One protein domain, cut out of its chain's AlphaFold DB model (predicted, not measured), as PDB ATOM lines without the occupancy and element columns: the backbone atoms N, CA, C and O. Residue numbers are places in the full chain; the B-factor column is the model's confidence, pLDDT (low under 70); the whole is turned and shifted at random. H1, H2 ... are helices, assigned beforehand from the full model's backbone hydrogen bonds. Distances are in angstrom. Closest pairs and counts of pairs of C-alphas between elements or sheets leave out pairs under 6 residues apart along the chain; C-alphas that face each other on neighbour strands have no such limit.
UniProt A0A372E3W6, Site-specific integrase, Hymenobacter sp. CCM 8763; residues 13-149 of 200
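Overview. This is residues 13 to 149 of the 200 residues of the protein "Site-specific integrase" of Hymenobacter sp. CCM 8763 (UniProt A0A372E3W6). Three long helices, H1, H2 and H6, make a bundle with H2 in the middle, and H8 crosses H2 while the short H3 packs on its residues 44 to 48. H4, H7 and H5 lie away from H1 and H8, where H4 and H5 make a loose loop held near H6 by few contacts. The printed part has 137 residues with eight named helices, H1 to H8 in chain order, and no named strand; its class is all helix. A long stretch, residues 114 to 130, has no named element. The whole is compact, with a radius of gyration of the C-alphas of 14.5 A and spans of 41 by 38 by 29 A.

Along the chain. H1, residues 16 to 32, begins at C-alpha 16 (9.766, 55.792, -44.038) and is 25.0 A long. H2, residues 36 to 49, is 19.5 A long. H3 is residues 55 to 60, H4 residues 63 to 70 and H5 residues 72 to 80. H6, residues 84 to 100, begins at C-alpha 84 (14.805, 40.097, -44.359) and is 24.9 A long. H7 is residues 110 to 113. H8, residues 131 to 144, is 20.0 A long and ends at C-alpha 144 (8.331, 56.124, -24.372).

Arrangement. H2 is the hub, touching four helices. H1, H2 and H6 form an up and down bundle, each running against the one before it. H1 and H2, a helical hairpin, touch at a shallow tilt of 28 degrees; their closest C-alphas, Ala 30 and Leu 38, are 5.6 A apart. H2 touches H6 at a shallow tilt of 32 degrees, the closest C-alphas being Tyr 39 and Ala 93 at 5.3 A. H8 is about perpendicular to H2, at 75 degrees, and touches it with residues 137 to 141 alone; the C-alphas of Phe 41 and Leu 138 are closest, 6.5 A apart. H2 touches H3 at a steep tilt of 61 degrees, closest at the C-alphas of Phe 44 and Val 58, 6.9 A. H3 and H8 only just touch, with 3 pairs of C-alphas within 8 A, the closest being Ala 55 and Ile 131 at 7.5 A. H4 touches H7, where the C-alphas of Gly 64 and Met 113 are closest at 4.1 A. H5 touches no helix but is near H4. Every O i to N i+4 pair is within hydrogen-bond range in H2, H3, H4, H5 and H8, against 12 of 13 in H1 and in H6; H7 is too short for such a pair.

Size, cuts and confidence. The C-alphas farthest apart, Asn 109 and Pro 148, are 41.4 A apart. The printed part has no cut. The link from H7 to H8 is long. Mean pLDDT of the printed part is 75.5, and residues 31 to 36 and 67 to 112 are under 70.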
ATOM      1  N   PRO A  13       0.646  59.482 -42.266       92.44
ATOM      2  CA  PRO A  13       1.759  58.558 -42.481       92.44
ATOM      3  C   PRO A  13       3.049  59.102 -41.851       92.44
ATOM      4  O   PRO A  13       3.288  60.309 -41.864       92.44
ATOM      5  N   LEU A  14       3.907  58.208 -41.368       93.69
ATOM      6  CA  LEU A  14       5.278  58.532 -40.971       93.69
ATOM      7  C   LEU A  14       6.150  58.693 -42.219       93.69
ATOM      8  O   LEU A  14       5.846  58.122 -43.276       93.69
ATOM      9  N   LYS A  15       7.278  59.402 -42.104       93.44
ATOM     10  CA  LYS A  15       8.356  59.201 -43.079       93.44
ATOM     11  C   LYS A  15       8.869  57.772 -42.943       93.44
ATOM     12  O   LYS A  15       8.933  57.229 -41.841       93.44
ATOM     13  N   TRP A  16       9.281  57.172 -44.058       93.81
ATOM     14  CA  TRP A  16       9.766  55.792 -44.038       93.81
ATOM     15  C   TRP A  16      10.951  55.596 -43.082       93.81
ATOM     16  O   TRP A  16      10.967  54.641 -42.314       93.81
ATOM     17  N   SER A  17      11.885  56.549 -43.049       93.50
ATOM     18  CA  SER A  17      13.022  56.521 -42.125       93.50
ATOM     19  C   SER A  17      12.608  56.608 -40.652       93.50
ATOM     20  O   SER A  17      13.181  55.909 -39.829       93.50
ATOM     21  N   GLU A  18      11.595  57.412 -40.311       94.38
ATOM     22  CA  GLU A  18      11.063  57.512 -38.940       94.38
ATOM     23  C   GLU A  18      10.393  56.200 -38.510       94.38
ATOM     24  O   GLU A  18      10.523  55.774 -37.364       94.38
ATOM     25  N   PHE A  19       9.694  55.543 -39.441       94.19
ATOM     26  CA  PHE A  19       9.113  54.222 -39.220       94.19
ATOM     27  C   PHE A  19      10.184  53.146 -38.989       94.19
ATOM     28  O   PHE A  19      10.042  52.330 -38.080       94.19
ATOM     29  N   GLN A  20      11.270  53.157 -39.762       92.06
ATOM     30  CA  GLN A  20      12.389  52.235 -39.553       92.06
ATOM     31  C   GLN A  20      13.098  52.505 -38.219       92.06
ATOM     32  O   GLN A  20      13.341  51.578 -37.453       92.06
ATOM     33  N   GLU A  21      13.341  53.776 -37.891       93.75
ATOM     34  CA  GLU A  21      13.995  54.180 -36.644       93.75
ATOM     35  C   GLU A  21      13.230  53.689 -35.405       93.75
ATOM     36  O   GLU A  21      13.828  53.094 -34.507       93.75
ATOM     37  N   ILE A  22      11.905  53.892 -35.348       93.94
ATOM     38  CA  ILE A  22      11.110  53.434 -34.197       93.94
ATOM     39  C   ILE A  22      11.106  51.907 -34.082       93.94
ATOM     40  O   ILE A  22      11.159  51.378 -32.975       93.94
ATOM     41  N   LEU A  23      11.092  51.184 -35.206       90.31
ATOM     42  CA  LEU A  23      11.180  49.726 -35.194       90.31
ATOM     43  C   LEU A  23      12.527  49.231 -34.672       90.31
ATOM     44  O   LEU A  23      12.549  48.276 -33.899       90.31
ATOM     45  N   ASP A  24      13.630  49.872 -35.051       88.56
ATOM     46  CA  ASP A  24      14.966  49.498 -34.585       88.56
ATOM     47  C   ASP A  24      15.149  49.754 -33.086       88.56
ATOM     48  O   ASP A  24      15.737  48.922 -32.386       88.56
ATOM     49  N   LEU A  25      14.612  50.870 -32.579       90.94
ATOM     50  CA  LEU A  25      14.585  51.179 -31.148       90.94
ATOM     51  C   LEU A  25      13.784  50.127 -30.375       90.94
ATOM     52  O   LEU A  25      14.325  49.476 -29.482       90.94
ATOM     53  N   VAL A  26      12.536  49.885 -30.786       88.94
ATOM     54  CA  VAL A  26      11.661  48.905 -30.128       88.94
ATOM     55  C   VAL A  26      12.263  47.508 -30.206       88.94
ATOM     56  O   VAL A  26      12.280  46.800 -29.208       88.94
ATOM     57  N   LYS A  27      12.801  47.092 -31.357       83.25
ATOM     58  CA  LYS A  27      13.442  45.780 -31.524       83.25
ATOM     59  C   LYS A  27      14.596  45.600 -30.546       83.25
ATOM     60  O   LYS A  27      14.698  44.545 -29.923       83.25
ATOM     61  N   ARG A  28      15.457  46.610 -30.405       83.12
ATOM     62  CA  ARG A  28      16.599  46.570 -29.487       83.12
ATOM     63  C   ARG A  28      16.144  46.353 -28.047       83.12
ATOM     64  O   ARG A  28      16.705  45.488 -27.378       83.12
ATOM     65  N   ASP A  29      15.133  47.077 -27.594       83.62
ATOM     66  CA  ASP A  29      14.714  47.017 -26.190       83.62
ATOM     67  C   ASP A  29      13.829  45.809 -25.912       83.62
ATOM     68  O   ASP A  29      14.031  45.116 -24.921       83.62
ATOM     69  N   ALA A  30      12.968  45.437 -26.856       75.69
ATOM     70  CA  ALA A  30      12.195  44.210 -26.779       75.69
ATOM     71  C   ALA A  30      13.118  42.975 -26.698       75.69
ATOM     72  O   ALA A  30      12.790  41.992 -26.054       75.69
ATOM     73  N   THR A  31      14.313  42.978 -27.297       65.69
ATOM     74  CA  THR A  31      15.248  41.847 -27.110       65.69
ATOM     75  C   THR A  31      15.914  41.796 -25.729       65.69
ATOM     76  O   THR A  31      16.391  40.731 -25.338       65.69
ATOM     77  N   LYS A  32      15.939  42.911 -24.989       66.81
ATOM     78  CA  LYS A  32      16.568  43.024 -23.663       66.81
ATOM     79  C   LYS A  32      15.562  42.799 -22.540       66.81
ATOM     80  O   LYS A  32      15.808  41.995 -21.642       66.81
ATOM     81  N   ASP A  33      14.416  43.454 -22.645       56.31
ATOM     82  CA  ASP A  33      13.344  43.422 -21.667       56.31
ATOM     83  C   ASP A  33      12.261  42.461 -22.146       56.31
ATOM     84  O   ASP A  33      11.826  42.512 -23.294       56.31
ATOM     85  N   LYS A  34      11.786  41.571 -21.267       60.31
ATOM     86  CA  LYS A  34      10.656  40.665 -21.552       60.31
ATOM     87  C   LYS A  34       9.315  41.434 -21.617       60.31
ATOM     88  O   LYS A  34       8.302  40.930 -21.131       60.31
ATOM     89  N   ASP A  35       9.301  42.653 -22.156       69.38
ATOM     90  CA  ASP A  35       8.124  43.515 -22.221       69.38
ATOM     91  C   ASP A  35       7.187  43.060 -23.345       69.38
ATOM     92  O   ASP A  35       7.409  43.266 -24.540       69.38
ATOM     93  N   VAL A  36       6.088  42.438 -22.925       69.56
ATOM     94  CA  VAL A  36       5.044  41.905 -23.800       69.56
ATOM     95  C   VAL A  36       4.388  42.998 -24.666       69.56
ATOM     96  O   VAL A  36       3.909  42.708 -25.766       69.56
ATOM     97  N   GLY A  37       4.371  44.256 -24.215       78.00
ATOM     98  CA  GLY A  37       3.863  45.399 -24.972       78.00
ATOM     99  C   GLY A  37       4.704  45.708 -26.211       78.00
ATOM    100  O   GLY A  37       4.149  45.854 -27.303       78.00
ATOM    101  N   LEU A  38       6.032  45.722 -26.074       84.31
ATOM    102  CA  LEU A  38       6.946  46.041 -27.176       84.31
ATOM    103  C   LEU A  38       6.864  45.012 -28.312       84.31
ATOM    104  O   LEU A  38       6.856  45.385 -29.483       84.31
ATOM    105  N   TYR A  39       6.693  43.722 -28.008       79.88
ATOM    106  CA  TYR A  39       6.515  42.711 -29.061       79.88
ATOM    107  C   TYR A  39       5.208  42.877 -29.823       79.88
ATOM    108  O   TYR A  39       5.191  42.763 -31.044       79.88
ATOM    109  N   ARG A  40       4.109  43.174 -29.125       85.19
ATOM    110  CA  ARG A  40       2.805  43.410 -29.766       85.19
ATOM    111  C   ARG A  40       2.850  44.638 -30.665       85.19
ATOM    112  O   ARG A  40       2.240  44.632 -31.735       85.19
ATOM    113  N   PHE A  41       3.605  45.660 -30.263       91.62
ATOM    114  CA  PHE A  41       3.910  46.785 -31.135       91.62
ATOM    115  C   PHE A  41       4.649  46.317 -32.393       91.62
ATOM    116  O   PHE A  41       4.190  46.629 -33.488       91.62
ATOM    117  N   LEU A  42       5.726  45.531 -32.263       87.62
ATOM    118  CA  LEU A  42       6.484  45.020 -33.413       87.62
ATOM    119  C   LEU A  42       5.613  44.184 -34.359       87.62
ATOM    120  O   LEU A  42       5.646  44.430 -35.559       87.62
ATOM    121  N   ILE A  43       4.780  43.267 -33.846       86.00
ATOM    122  CA  ILE A  43       3.841  42.479 -34.668       86.00
ATOM    123  C   ILE A  43       2.978  43.411 -35.511       86.00
ATOM    124  O   ILE A  43       2.931  43.298 -36.738       86.00
ATOM    125  N   PHE A  44       2.283  44.337 -34.849       91.62
ATOM    126  CA  PHE A  44       1.348  45.216 -35.530       91.62
ATOM    127  C   PHE A  44       2.060  46.138 -36.521       91.62
ATOM    128  O   PHE A  44       1.626  46.268 -37.668       91.62
ATOM    129  N   ALA A  45       3.155  46.762 -36.091       92.06
ATOM    130  CA  ALA A  45       3.924  47.693 -36.895       92.06
ATOM    131  C   ALA A  45       4.516  47.005 -38.129       92.06
ATOM    132  O   ALA A  45       4.461  47.578 -39.214       92.06
ATOM    133  N   THR A  46       4.981  45.760 -38.017       86.06
ATOM    134  CA  THR A  46       5.481  44.995 -39.161       86.06
ATOM    135  C   THR A  46       4.356  44.606 -40.117       86.06
ATOM    136  O   THR A  46       4.420  44.898 -41.311       86.06
ATOM    137  N   LEU A  47       3.278  44.004 -39.613       85.62
ATOM    138  CA  LEU A  47       2.168  43.542 -40.450       85.62
ATOM    139  C   LEU A  47       1.418  44.698 -41.128       85.62
ATOM    140  O   LEU A  47       1.040  44.610 -42.295       85.62
ATOM    141  N   SER A  48       1.216  45.811 -40.431       90.62
ATOM    142  CA  SER A  48       0.534  46.971 -41.005       90.62
ATOM    143  C   SER A  48       1.485  47.886 -41.786       90.62
ATOM    144  O   SER A  48       1.120  48.370 -42.852       90.62
ATOM    145  N   GLY A  49       2.711  48.102 -41.304       90.06
ATOM    146  CA  GLY A  49       3.674  49.053 -41.874       90.06
ATOM    147  C   GLY A  49       4.554  48.505 -43.002       90.06
ATOM    148  O   GLY A  49       4.914  49.268 -43.895       90.06
ATOM    149  N   TYR A  50       4.841  47.199 -43.038       85.19
ATOM    150  CA  TYR A  50       5.549  46.574 -44.168       85.19
ATOM    151  C   TYR A  50       4.631  45.830 -45.132       85.19
ATOM    152  O   TYR A  50       4.967  45.710 -46.310       85.19
ATOM    153  N   ARG A  51       3.480  45.330 -44.663       82.06
ATOM    154  CA  ARG A  51       2.539  44.544 -45.492       82.06
ATOM    155  C   ARG A  51       1.211  45.234 -45.740       82.06
ATOM    156  O   ARG A  51       0.364  44.700 -46.449       82.06
ATOM    157  N   GLY A  52       1.020  46.411 -45.159       85.56
ATOM    158  CA  GLY A  52      -0.176  47.193 -45.386       85.56
ATOM    159  C   GLY A  52      -1.429  46.583 -44.788       85.56
ATOM    160  O   GLY A  52      -2.486  47.030 -45.188       85.56
ATOM    161  N   LEU A  53      -1.395  45.595 -43.886       86.94
ATOM    162  CA  LEU A  53      -2.616  44.947 -43.377       86.94
ATOM    163  C   LEU A  53      -3.512  45.901 -42.565       86.94
ATOM    164  O   LEU A  53      -3.031  46.826 -41.900       86.94
ATOM    165  N   LEU A  54      -4.836  45.691 -42.630       88.19
ATOM    166  CA  LEU A  54      -5.791  46.424 -41.793       88.19
ATOM    167  C   LEU A  54      -5.639  45.971 -40.344       88.19
ATOM    168  O   LEU A  54      -5.477  44.788 -40.060       88.19
ATOM    169  N   ALA A  55      -5.807  46.899 -39.407       91.81
ATOM    170  CA  ALA A  55      -5.748  46.558 -37.992       91.81
ATOM    171  C   ALA A  55      -6.825  45.566 -37.559       91.81
ATOM    172  O   ALA A  55      -6.554  44.710 -36.727       91.81
ATOM    173  N   GLY A  56      -8.021  45.647 -38.147       88.25
ATOM    174  CA  GLY A  56      -9.074  44.664 -37.900       88.25
ATOM    175  C   GLY A  56      -8.674  43.250 -38.323       88.25
ATOM    176  O   GLY A  56      -9.025  42.305 -37.626       88.25
ATOM    177  N   ASP A  57      -7.912  43.113 -39.410       87.94
ATOM    178  CA  ASP A  57      -7.429  41.812 -39.880       87.94
ATOM    179  C   ASP A  57      -6.317  41.298 -38.966       87.94
ATOM    180  O   ASP A  57      -6.399  40.171 -38.495       87.94
ATOM    181  N   VAL A  58      -5.342  42.147 -38.616       88.62
ATOM    182  CA  VAL A  58      -4.260  41.789 -37.678       88.62
ATOM    183  C   VAL A  58      -4.815  41.363 -36.314       88.62
ATOM    184  O   VAL A  58      -4.357  40.379 -35.743       88.62
ATOM    185  N   LEU A  59      -5.827  42.063 -35.791       90.81
ATOM    186  CA  LEU A  59      -6.462  41.706 -34.519       90.81
ATOM    187  C   LEU A  59      -7.220  40.371 -34.584       90.81
ATOM    188  O   LEU A  59      -7.385  39.736 -33.553       90.81
ATOM    189  N   LYS A  60      -7.686  39.922 -35.751       89.06
ATOM    190  CA  LYS A  60      -8.379  38.628 -35.888       89.06
ATOM    191  C   LYS A  60      -7.425  37.442 -36.052       89.06
ATOM    192  O   LYS A  60      -7.889  36.311 -35.982       89.06
ATOM    193  N   MET A  61      -6.134  37.690 -36.274       86.94
ATOM    194  CA  MET A  61      -5.155  36.633 -36.518       86.94
ATOM    195  C   MET A  61      -4.817  35.838 -35.255       86.94
ATOM    196  O   MET A  61      -4.653  36.384 -34.155       86.94
ATOM    197  N   THR A  62      -4.637  34.540 -35.462       84.19
ATOM    198  CA  THR A  62      -4.136  33.578 -34.481       84.19
ATOM    199  C   THR A  62      -2.708  33.143 -34.809       84.19
ATOM    200  O   THR A  62      -2.217  33.336 -35.927       84.19
ATOM    201  N   TRP A  63      -2.023  32.519 -33.851       78.19
ATOM    202  CA  TRP A  63      -0.717  31.912 -34.121       78.19
ATOM    203  C   TRP A  63      -0.803  30.783 -35.145       78.19
ATOM    204  O   TRP A  63       0.140  30.587 -35.902       78.19
ATOM    205  N   GLY A  64      -1.944  30.105 -35.233       75.06
ATOM    206  CA  GLY A  64      -2.259  29.112 -36.247       75.06
ATOM    207  C   GLY A  64      -2.334  29.721 -37.641       75.06
ATOM    208  O   GLY A  64      -1.845  29.102 -38.578       75.06
ATOM    209  N   ASP A  65      -2.864  30.936 -37.798       75.12
ATOM    210  CA  ASP A  65      -2.852  31.645 -39.085       75.12
ATOM    211  C   ASP A  65      -1.427  32.027 -39.491       75.12
ATOM    212  O   ASP A  65      -1.031  31.811 -40.636       75.12
ATOM    213  N   VAL A  66      -0.627  32.529 -38.543       71.12
ATOM    214  CA  VAL A  66       0.791  32.847 -38.777       71.12
ATOM    215  C   VAL A  66       1.582  31.584 -39.112       71.12
ATOM    216  O   VAL A  66       2.383  31.611 -40.044       71.12
ATOM    217  N   TYR A  67       1.331  30.479 -38.409       66.19
ATOM    218  CA  TYR A  67       1.969  29.176 -38.604       66.19
ATOM    219  C   TYR A  67       1.585  28.532 -39.943       66.19
ATOM    220  O   TYR A  67       2.448  28.126 -40.721       66.19
ATOM    221  N   LYS A  68       0.282  28.482 -40.255       62.41
ATOM    222  CA  LYS A  68      -0.252  27.965 -41.527       62.41
ATOM    223  C   LYS A  68       0.192  28.809 -42.706       62.41
ATOM    224  O   LYS A  68       0.445  28.244 -43.766       62.41
ATOM    225  N   ALA A  69       0.310  30.125 -42.515       58.44
ATOM    226  CA  ALA A  69       1.051  30.956 -43.437       58.44
ATOM    227  C   ALA A  69       2.477  30.392 -43.513       58.44
ATOM    228  O   ALA A  69       2.770  29.754 -44.511       58.44
ATOM    229  N   THR A  70       3.310  30.478 -42.470       49.50
ATOM    230  CA  THR A  70       4.748  30.086 -42.448       49.50
ATOM    231  C   THR A  70       5.149  28.669 -42.894       49.50
ATOM    232  O   THR A  70       6.340  28.450 -43.149       49.50
ATOM    233  N   TYR A  71       4.223  27.736 -43.105       45.75
ATOM    234  CA  TYR A  71       4.475  26.463 -43.800       45.75
ATOM    235  C   TYR A  71       4.640  26.655 -45.338       45.75
ATOM    236  O   TYR A  71       4.572  27.790 -45.810       45.75
ATOM    237  N   PRO A  72       5.027  25.638 -46.150       47.44
ATOM    238  CA  PRO A  72       5.845  25.802 -47.370       47.44
ATOM    239  C   PRO A  72       5.433  26.883 -48.383       47.44
ATOM    240  O   PRO A  72       6.302  27.444 -49.054       47.44
ATOM    241  N   SER A  73       4.150  27.223 -48.480       43.03
ATOM    242  CA  SER A  73       3.629  28.294 -49.332       43.03
ATOM    243  C   SER A  73       4.069  29.705 -48.896       43.03
ATOM    244  O   SER A  73       4.462  30.479 -49.769       43.03
ATOM    245  N   PHE A  74       4.118  30.053 -47.604       41.41
ATOM    246  CA  PHE A  74       4.638  31.362 -47.153       41.41
ATOM    247  C   PHE A  74       6.151  31.355 -46.997       41.41
ATOM    248  O   PHE A  74       6.764  32.344 -47.363       41.41
ATOM    249  N   ARG A  75       6.798  30.254 -46.582       44.59
ATOM    250  CA  ARG A  75       8.275  30.160 -46.676       44.59
ATOM    251  C   ARG A  75       8.744  30.310 -48.124       44.59
ATOM    252  O   ARG A  75       9.725  31.002 -48.384       44.59
ATOM    253  N   GLY A  76       8.040  29.695 -49.073       42.66
ATOM    254  CA  GLY A  76       8.309  29.824 -50.504       42.66
ATOM    255  C   GLY A  76       7.955  31.202 -51.066       42.66
ATOM    256  O   GLY A  76       8.594  31.659 -52.009       42.66
ATOM    257  N   TRP A  77       6.958  31.889 -50.512       42.06
ATOM    258  CA  TRP A  77       6.597  33.249 -50.917       42.06
ATOM    259  C   TRP A  77       7.512  34.321 -50.301       42.06
ATOM    260  O   TRP A  77       7.946  35.205 -51.033       42.06
ATOM    261  N   LEU A  78       7.903  34.192 -49.028       44.91
ATOM    262  CA  LEU A  78       8.909  35.013 -48.341       44.91
ATOM    263  C   LEU A  78      10.303  34.845 -48.952       44.91
ATOM    264  O   LEU A  78      10.986  35.835 -49.188       44.91
ATOM    265  N   LYS A  79      10.701  33.619 -49.329       45.97
ATOM    266  CA  LYS A  79      11.929  33.391 -50.116       45.97
ATOM    267  C   LYS A  79      11.905  34.098 -51.475       45.97
ATOM    268  O   LYS A  79      12.961  34.487 -51.960       45.97
ATOM    269  N   ARG A  80      10.724  34.242 -52.093       41.38
ATOM    270  CA  ARG A  80      10.531  34.923 -53.388       41.38
ATOM    271  C   ARG A  80      10.320  36.438 -53.263       41.38
ATOM    272  O   ARG A  80      10.527  37.141 -54.243       41.38
ATOM    273  N   HIS A  81       9.951  36.934 -52.080       47.16
ATOM    274  CA  HIS A  81       9.774  38.359 -51.766       47.16
ATOM    275  C   HIS A  81      10.463  38.720 -50.440       47.16
ATOM    276  O   HIS A  81       9.795  39.153 -49.493       47.16
ATOM    277  N   PRO A  82      11.788  38.517 -50.330       46.56
ATOM    278  CA  PRO A  82      12.490  38.721 -49.078       46.56
ATOM    279  C   PRO A  82      12.537  40.212 -48.738       46.56
ATOM    280  O   PRO A  82      13.230  40.991 -49.391       46.56
ATOM    281  N   ARG A  83      11.859  40.605 -47.660       55.31
ATOM    282  CA  ARG A  83      12.316  41.713 -46.815       55.31
ATOM    283  C   ARG A  83      12.818  41.067 -45.531       55.31
ATOM    284  O   ARG A  83      12.026  40.716 -44.666       55.31
ATOM    285  N   LYS A  84      14.136  40.832 -45.457       56.94
ATOM    286  CA  LYS A  84      14.805  40.097 -44.359       56.94
ATOM    287  C   LYS A  84      14.418  40.610 -42.964       56.94
ATOM    288  O   LYS A  84      14.457  39.851 -42.004       56.94
ATOM    289  N   GLU A  85      14.069  41.887 -42.859       58.25
ATOM    290  CA  GLU A  85      13.695  42.548 -41.609       58.25
ATOM    291  C   GLU A  85      12.318  42.102 -41.083       58.25
ATOM    292  O   GLU A  85      12.177  41.903 -39.876       58.25
ATOM    293  N   ASP A  86      11.338  41.854 -41.960       62.53
ATOM    294  CA  ASP A  86       9.968  41.469 -41.585       62.53
ATOM    295  C   ASP A  86       9.926  40.091 -40.919       62.53
ATOM    296  O   ASP A  86       9.299  39.910 -39.874       62.53
ATOM    297  N   ASP A  87      10.619  39.122 -41.520       59.94
ATOM    298  CA  ASP A  87      10.608  37.723 -41.086       59.94
ATOM    299  C   ASP A  87      11.246  37.572 -39.704       59.94
ATOM    300  O   ASP A  87      10.754  36.828 -38.858       59.94
ATOM    301  N   ILE A  88      12.313  38.335 -39.452       64.19
ATOM    302  CA  ILE A  88      12.997  38.359 -38.159       64.19
ATOM    303  C   ILE A  88      12.086  38.956 -37.084       64.19
ATOM    304  O   ILE A  88      12.040  38.438 -35.972       64.19
ATOM    305  N   LEU A  89      11.355  40.030 -37.389       64.19
ATOM    306  CA  LEU A  89      10.468  40.677 -36.420       64.19
ATOM    307  C   LEU A  89       9.257  39.803 -36.068       64.19
ATOM    308  O   LEU A  89       8.906  39.702 -34.892       64.19
ATOM    309  N   ILE A  90       8.669  39.125 -37.056       63.75
ATOM    310  CA  ILE A  90       7.577  38.167 -36.834       63.75
ATOM    311  C   ILE A  90       8.065  36.981 -35.991       63.75
ATOM    312  O   ILE A  90       7.402  36.596 -35.027       63.75
ATOM    313  N   GLU A  91       9.244  36.440 -36.299       65.75
ATOM    314  CA  GLU A  91       9.849  35.328 -35.559       65.75
ATOM    315  C   GLU A  91      10.188  35.704 -34.107       65.75
ATOM    316  O   GLU A  91       9.905  34.941 -33.179       65.75
ATOM    317  N   ILE A  92      10.764  36.891 -33.883       63.34
ATOM    318  CA  ILE A  92      11.030  37.433 -32.539       63.34
ATOM    319  C   ILE A  92       9.723  37.497 -31.751       63.34
ATOM    320  O   ILE A  92       9.647  37.001 -30.626       63.34
ATOM    321  N   ALA A  93       8.676  38.050 -32.355       61.47
ATOM    322  CA  ALA A  93       7.400  38.190 -31.683       61.47
ATOM    323  C   ALA A  93       6.724  36.846 -31.371       61.47
ATOM    324  O   ALA A  93       6.181  36.686 -30.277       61.47
ATOM    325  N   TYR A  94       6.816  35.865 -32.275       64.38
ATOM    326  CA  TYR A  94       6.347  34.498 -32.035       64.38
ATOM    327  C   TYR A  94       7.017  33.873 -30.809       64.38
ATOM    328  O   TYR A  94       6.342  33.434 -29.875       64.38
ATOM    329  N   ARG A  95       8.353  33.902 -30.763       63.09
ATOM    330  CA  ARG A  95       9.139  33.329 -29.655       63.09
ATOM    331  C   ARG A  95       8.776  33.936 -28.305       63.09
ATOM    332  O   ARG A  95       8.826  33.264 -27.277       63.09
ATOM    333  N   LEU A  96       8.417  35.211 -28.300       56.72
ATOM    334  CA  LEU A  96       8.160  35.962 -27.078       56.72
ATOM    335  C   LEU A  96       6.709  35.835 -26.621       56.72
ATOM    336  O   LEU A  96       6.459  35.778 -25.418       56.72
ATOM    337  N   ALA A  97       5.774  35.650 -27.552       56.84
ATOM    338  CA  ALA A  97       4.418  35.229 -27.238       56.84
ATOM    339  C   ALA A  97       4.390  33.843 -26.581       56.84
ATOM    340  O   ALA A  97       3.795  33.707 -25.512       56.84
ATOM    341  N   VAL A  98       5.114  32.865 -27.144       57.38
ATOM    342  CA  VAL A  98       5.292  31.525 -26.548       57.38
ATOM    343  C   VAL A  98       5.816  31.636 -25.113       57.38
ATOM    344  O   VAL A  98       5.275  31.019 -24.202       57.38
ATOM    345  N   LYS A  99       6.806  32.503 -24.878       57.09
ATOM    346  CA  LYS A  99       7.358  32.762 -23.540       57.09
ATOM    347  C   LYS A  99       6.354  33.418 -22.580       57.09
ATOM    348  O   LYS A  99       6.391  33.136 -21.386       57.09
ATOM    349  N   SER A 100       5.484  34.301 -23.078       51.91
ATOM    350  CA  SER A 100       4.491  35.030 -22.268       51.91
ATOM    351  C   SER A 100       3.273  34.192 -21.870       51.91
ATOM    352  O   SER A 100       2.652  34.470 -20.849       51.91
ATOM    353  N   LEU A 101       2.948  33.160 -22.653       53.34
ATOM    354  CA  LEU A 101       1.797  32.279 -22.439       53.34
ATOM    355  C   LEU A 101       2.119  31.084 -21.517       53.34
ATOM    356  O   LEU A 101       1.250  30.255 -21.251       53.34
ATOM    357  N   GLY A 102       3.350  31.018 -20.997       51.06
ATOM    358  CA  GLY A 102       3.862  29.887 -20.226       51.06
ATOM    359  C   GLY A 102       4.186  28.681 -21.114       51.06
ATOM    360  O   GLY A 102       3.714  28.571 -22.244       51.06
ATOM    361  N   GLU A 103       4.981  27.746 -20.591       46.47
ATOM    362  CA  GLU A 103       5.448  26.517 -21.273       46.47
ATOM    363  C   GLU A 103       4.317  25.610 -21.820       46.47
ATOM    364  O   GLU A 103       4.576  24.642 -22.529       46.47
ATOM    365  N   ASN A 104       3.049  25.953 -21.572       43.34
ATOM    366  CA  ASN A 104       1.869  25.312 -22.157       43.34
ATOM    367  C   ASN A 104       1.661  25.636 -23.648       43.34
ATOM    368  O   ASN A 104       0.914  24.930 -24.329       43.34
ATOM    369  N   ALA A 105       2.340  26.656 -24.182       47.44
ATOM    370  CA  ALA A 105       2.411  26.943 -25.612       47.44
ATOM    371  C   ALA A 105       3.497  26.096 -26.306       47.44
ATOM    372  O   ALA A 105       4.319  26.617 -27.058       47.44
ATOM    373  N   ASN A 106       3.518  24.779 -26.070       47.12
ATOM    374  CA  ASN A 106       4.266  23.886 -26.949       47.12
ATOM    375  C   ASN A 106       3.699  24.046 -28.365       47.12
ATOM    376  O   ASN A 106       2.501  23.880 -28.588       47.12
ATOM    377  N   SER A 107       4.572  24.400 -29.306       51.88
ATOM    378  CA  SER A 107       4.301  24.886 -30.669       51.88
ATOM    379  C   SER A 107       3.556  23.915 -31.601       51.88
ATOM    380  O   SER A 107       3.459  24.160 -32.799       51.88
ATOM    381  N   SER A 108       3.035  22.817 -31.065       50.03
ATOM    382  CA  SER A 108       2.315  21.745 -31.756       50.03
ATOM    383  C   SER A 108       0.987  21.366 -31.085       50.03
ATOM    384  O   SER A 108       0.243  20.555 -31.630       50.03
ATOM    385  N   ASN A 109       0.665  21.945 -29.924       56.44
ATOM    386  CA  ASN A 109      -0.625  21.776 -29.260       56.44
ATOM    387  C   ASN A 109      -1.662  22.717 -29.905       56.44
ATOM    388  O   ASN A 109      -1.429  23.926 -30.002       56.44
ATOM    389  N   ASP A 110      -2.814  22.166 -30.301       60.12
ATOM    390  CA  ASP A 110      -3.953  22.874 -30.910       60.12
ATOM    391  C   ASP A 110      -4.377  24.122 -30.105       60.12
ATOM    392  O   ASP A 110      -4.736  25.157 -30.665       60.12
ATOM    393  N   TYR A 111      -4.224  24.093 -28.779       62.66
ATOM    394  CA  TYR A 111      -4.528  25.226 -27.911       62.66
ATOM    395  C   TYR A 111      -3.694  26.471 -28.239       62.66
ATOM    396  O   TYR A 111      -4.256  27.546 -28.425       62.66
ATOM    397  N   GLY A 112      -2.370  26.336 -28.379       67.31
ATOM    398  CA  GLY A 112      -1.470  27.468 -28.631       67.31
ATOM    399  C   GLY A 112      -1.661  28.095 -30.016       67.31
ATOM    400  O   GLY A 112      -1.506  29.304 -30.177       67.31
ATOM    401  N   MET A 113      -2.052  27.285 -31.004       74.69
ATOM    402  CA  MET A 113      -2.337  27.747 -32.365       74.69
ATOM    403  C   MET A 113      -3.608  28.596 -32.437       74.69
ATOM    404  O   MET A 113      -3.683  29.504 -33.256       74.69
ATOM    405  N   ASN A 114      -4.591  28.362 -31.572       79.19
ATOM    406  CA  ASN A 114      -5.841  29.125 -31.583       79.19
ATOM    407  C   ASN A 114      -5.765  30.441 -30.785       79.19
ATOM    408  O   ASN A 114      -6.720  31.218 -30.784       79.19
ATOM    409  N   LEU A 115      -4.637  30.729 -30.127       81.50
ATOM    410  CA  LEU A 115      -4.448  31.978 -29.389       81.50
ATOM    411  C   LEU A 115      -4.215  33.153 -30.342       81.50
ATOM    412  O   LEU A 115      -3.542  33.033 -31.368       81.50
ATOM    413  N   SER A 116      -4.753  34.311 -29.967       85.88
ATOM    414  CA  SER A 116      -4.562  35.555 -30.704       85.88
ATOM    415  C   SER A 116      -3.090  35.969 -30.703       85.88
ATOM    416  O   SER A 116      -2.394  35.842 -29.693       85.88
ATOM    417  N   ILE A 117      -2.635  36.556 -31.813       83.00
ATOM    418  CA  ILE A 117      -1.312  37.196 -31.882       83.00
ATOM    419  C   ILE A 117      -1.295  38.589 -31.230       83.00
ATOM    420  O   ILE A 117      -0.230  39.135 -30.951       83.00
ATOM    421  N   MET A 118      -2.474  39.158 -30.944       87.69
ATOM    422  CA  MET A 118      -2.654  40.465 -30.301       87.69
ATOM    423  C   MET A 118      -3.525  40.376 -29.033       87.69
ATOM    424  O   MET A 118      -4.528  41.089 -28.939       87.69
ATOM    425  N   PRO A 119      -3.200  39.541 -28.032       85.44
ATOM    426  CA  PRO A 119      -4.039  39.409 -26.846       85.44
ATOM    427  C   PRO A 119      -3.903  40.629 -25.910       85.44
ATOM    428  O   PRO A 119      -2.888  41.329 -25.950       85.44
ATOM    429  N   PRO A 120      -4.886  40.923 -25.037       84.44
ATOM    430  CA  PRO A 120      -4.722  41.871 -23.928       84.44
ATOM    431  C   PRO A 120      -3.562  41.502 -22.978       84.44
ATOM    432  O   PRO A 120      -3.087  40.373 -22.955       84.44
ATOM    433  N   LEU A 121      -3.060  42.452 -22.171       74.31
ATOM    434  CA  LEU A 121      -1.961  42.188 -21.210       74.31
ATOM    435  C   LEU A 121      -2.346  41.203 -20.096       74.31
ATOM    436  O   LEU A 121      -1.499  40.448 -19.641       74.31
ATOM    437  N   LYS A 122      -3.612  41.207 -19.672       76.81
ATOM    438  CA  LYS A 122      -4.143  40.321 -18.632       76.81
ATOM    439  C   LYS A 122      -5.280  39.484 -19.220       76.81
ATOM    440  O   LYS A 122      -6.447  39.791 -18.995       76.81
ATOM    441  N   SER A 123      -4.943  38.503 -20.050       78.38
ATOM    442  CA  SER A 123      -5.904  37.542 -20.602       78.38
ATOM    443  C   SER A 123      -5.282  36.157 -20.755       78.38
ATOM    444  O   SER A 123      -4.068  35.998 -20.664       78.38
ATOM    445  N   ASP A 124      -6.132  35.175 -21.039       74.94
ATOM    446  CA  ASP A 124      -5.763  33.801 -21.400       74.94
ATOM    447  C   ASP A 124      -5.253  33.656 -22.851       74.94
ATOM    448  O   ASP A 124      -5.017  32.551 -23.325       74.94
ATOM    449  N   GLY A 125      -5.111  34.763 -23.589       79.00
ATOM    450  CA  GLY A 125      -4.659  34.763 -24.980       79.00
ATOM    451  C   GLY A 125      -5.721  34.403 -26.029       79.00
ATOM    452  O   GLY A 125      -5.468  34.585 -27.218       79.00
ATOM    453  N   THR A 126      -6.914  33.948 -25.633       81.81
ATOM    454  CA  THR A 126      -7.935  33.433 -26.571       81.81
ATOM    455  C   THR A 126      -8.627  34.530 -27.376       81.81
ATOM    456  O   THR A 126      -9.082  34.307 -28.495       81.81
ATOM    457  N   LYS A 127      -8.703  35.740 -26.812       87.56
ATOM    458  CA  LYS A 127      -9.350  36.897 -27.434       87.56
ATOM    459  C   LYS A 127      -8.336  37.988 -27.756       87.56
ATOM    460  O   LYS A 127      -7.436  38.237 -26.949       87.56
ATOM    461  N   PRO A 128      -8.510  38.693 -28.884       91.12
ATOM    462  CA  PRO A 128      -7.673  39.831 -29.203       91.12
ATOM    463  C   PRO A 128      -8.012  41.052 -28.352       91.12
ATOM    464  O   PRO A 128      -9.111  41.194 -27.807       91.12
ATOM    465  N   MET A 129      -7.061  41.976 -28.265       93.00
ATOM    466  CA  MET A 129      -7.290  43.293 -27.697       93.00
ATOM    467  C   MET A 129      -8.217  44.121 -28.589       93.00
ATOM    468  O   MET A 129      -8.302  43.924 -29.800       93.00
ATOM    469  N   SER A 130      -8.900  45.097 -27.994       95.31
ATOM    470  CA  SER A 130      -9.708  46.032 -28.771       95.31
ATOM    471  C   SER A 130      -8.841  46.987 -29.592       95.31
ATOM    472  O   SER A 130      -7.682  47.258 -29.260       95.31
ATOM    473  N   ILE A 131      -9.434  47.586 -30.627       94.56
ATOM    474  CA  ILE A 131      -8.771  48.619 -31.433       94.56
ATOM    475  C   ILE A 131      -8.357  49.834 -30.586       94.56
ATOM    476  O   ILE A 131      -7.337  50.465 -30.853       94.56
ATOM    477  N   GLN A 132      -9.112  50.160 -29.533       94.38
ATOM    478  CA  GLN A 132      -8.770  51.232 -28.600       94.38
ATOM    479  C   GLN A 132      -7.545  50.869 -27.757       94.38
ATOM    480  O   GLN A 132      -6.673  51.712 -27.569       94.38
ATOM    481  N   SER A 133      -7.453  49.622 -27.279       94.44
ATOM    482  CA  SER A 133      -6.268  49.127 -26.567       94.44
ATOM    483  C   SER A 133      -5.034  49.134 -27.458       94.44
ATOM    484  O   SER A 133      -3.981  49.579 -27.015       94.44
ATOM    485  N   LEU A 134      -5.179  48.730 -28.721       95.44
ATOM    486  CA  LEU A 134      -4.094  48.808 -29.691       95.44
ATOM    487  C   LEU A 134      -3.642  50.257 -29.904       95.44
ATOM    488  O   LEU A 134      -2.459  50.546 -29.806       95.44
ATOM    489  N   ASN A 135      -4.562  51.202 -30.116       95.69
ATOM    490  CA  ASN A 135      -4.187  52.612 -30.265       95.69
ATOM    491  C   ASN A 135      -3.493  53.192 -29.020       95.69
ATOM    492  O   ASN A 135      -2.605  54.024 -29.179       95.69
ATOM    493  N   ARG A 136      -3.871  52.769 -27.805       95.12
ATOM    494  CA  ARG A 136      -3.144  53.144 -26.580       95.12
ATOM    495  C   ARG A 136      -1.725  52.591 -26.591       95.12
ATOM    496  O   ARG A 136      -0.801  53.380 -26.492       95.12
ATOM    497  N   LEU A 137      -1.561  51.292 -26.860       94.31
ATOM    498  CA  LEU A 137      -0.245  50.658 -26.980       94.31
ATOM    499  C   LEU A 137       0.673  51.411 -27.955       94.31
ATOM    500  O   LEU A 137       1.821  51.689 -27.630       94.31
ATOM    501  N   LEU A 138       0.170  51.772 -29.140       95.81
ATOM    502  CA  LEU A 138       0.960  52.510 -30.132       95.81
ATOM    503  C   LEU A 138       1.418  53.873 -29.598       95.81
ATOM    504  O   LEU A 138       2.570  54.251 -29.796       95.81
ATOM    505  N   LYS A 139       0.528  54.600 -28.915       95.38
ATOM    506  CA  LYS A 139       0.840  55.905 -28.317       95.38
ATOM    507  C   LYS A 139       1.825  55.783 -27.165       95.38
ATOM    508  O   LYS A 139       2.761  56.569 -27.122       95.38
ATOM    509  N   ASP A 140       1.647  54.798 -26.294       94.44
ATOM    510  CA  ASP A 140       2.522  54.571 -25.146       94.44
ATOM    511  C   ASP A 140       3.955  54.276 -25.609       94.44
ATOM    512  O   ASP A 140       4.901  54.869 -25.097       94.44
ATOM    513  N   VAL A 141       4.119  53.454 -26.655       94.38
ATOM    514  CA  VAL A 141       5.434  53.181 -27.258       94.38
ATOM    515  C   VAL A 141       6.045  54.442 -27.868       94.38
ATOM    516  O   VAL A 141       7.207  54.744 -27.615       94.38
ATOM    517  N   PHE A 142       5.287  55.221 -28.641       95.75
ATOM    518  CA  PHE A 142       5.816  56.465 -29.210       95.75
ATOM    519  C   PHE A 142       6.230  57.464 -28.125       95.75
ATOM    520  O   PHE A 142       7.313  58.038 -28.218       95.75
ATOM    521  N   LEU A 143       5.416  57.629 -27.080       95.19
ATOM    522  CA  LEU A 143       5.733  58.490 -25.941       95.19
ATOM    523  C   LEU A 143       6.989  58.020 -25.204       95.19
ATOM    524  O   LEU A 143       7.827  58.853 -24.867       95.19
ATOM    525  N   HIS A 144       7.149  56.708 -25.006       93.62
ATOM    526  CA  HIS A 144       8.331  56.124 -24.372       93.62
ATOM    527  C   HIS A 144       9.630  56.513 -25.097       93.62
ATOM    528  O   HIS A 144      10.619  56.851 -24.452       93.62
ATOM    529  N   TYR A 145       9.604  56.558 -26.431       94.00
ATOM    530  CA  TYR A 145      10.740  56.979 -27.258       94.00
ATOM    531  C   TYR A 145      10.760  58.484 -27.585       94.00
ATOM    532  O   TYR A 145      11.487  58.909 -28.485       94.00
ATOM    533  N   GLY A 146       9.956  59.304 -26.899       93.44
ATOM    534  CA  GLY A 146       9.912  60.756 -27.102       93.44
ATOM    535  C   GLY A 146       9.407  61.187 -28.486       93.44
ATOM    536  O   GLY A 146       9.730  62.280 -28.950       93.44
ATOM    537  N   LYS A 147       8.640  60.335 -29.177       92.81
ATOM    538  CA  LYS A 147       8.097  60.605 -30.515       92.81
ATOM    539  C   LYS A 147       6.693  61.238 -30.431       92.81
ATOM    540  O   LYS A 147       5.913  60.900 -29.538       92.81
ATOM    541  N   PRO A 148       6.318  62.125 -31.374       89.12
ATOM    542  CA  PRO A 148       4.995  62.755 -31.386       89.12
ATOM    543  C   PRO A 148       3.841  61.761 -31.586       89.12
ATOM    544  O   PRO A 148       3.938  60.836 -32.388       89.12
ATOM    545  N   VAL A 149       2.701  62.008 -30.927       88.94
ATOM    546  CA  VAL A 149       1.510  61.125 -30.982       88.94
ATOM    547  C   VAL A 149       0.231  61.789 -31.497       88.94
ATOM    548  O   VAL A 149      -0.809  61.133 -31.579       88.94
TER     549      VAL A 149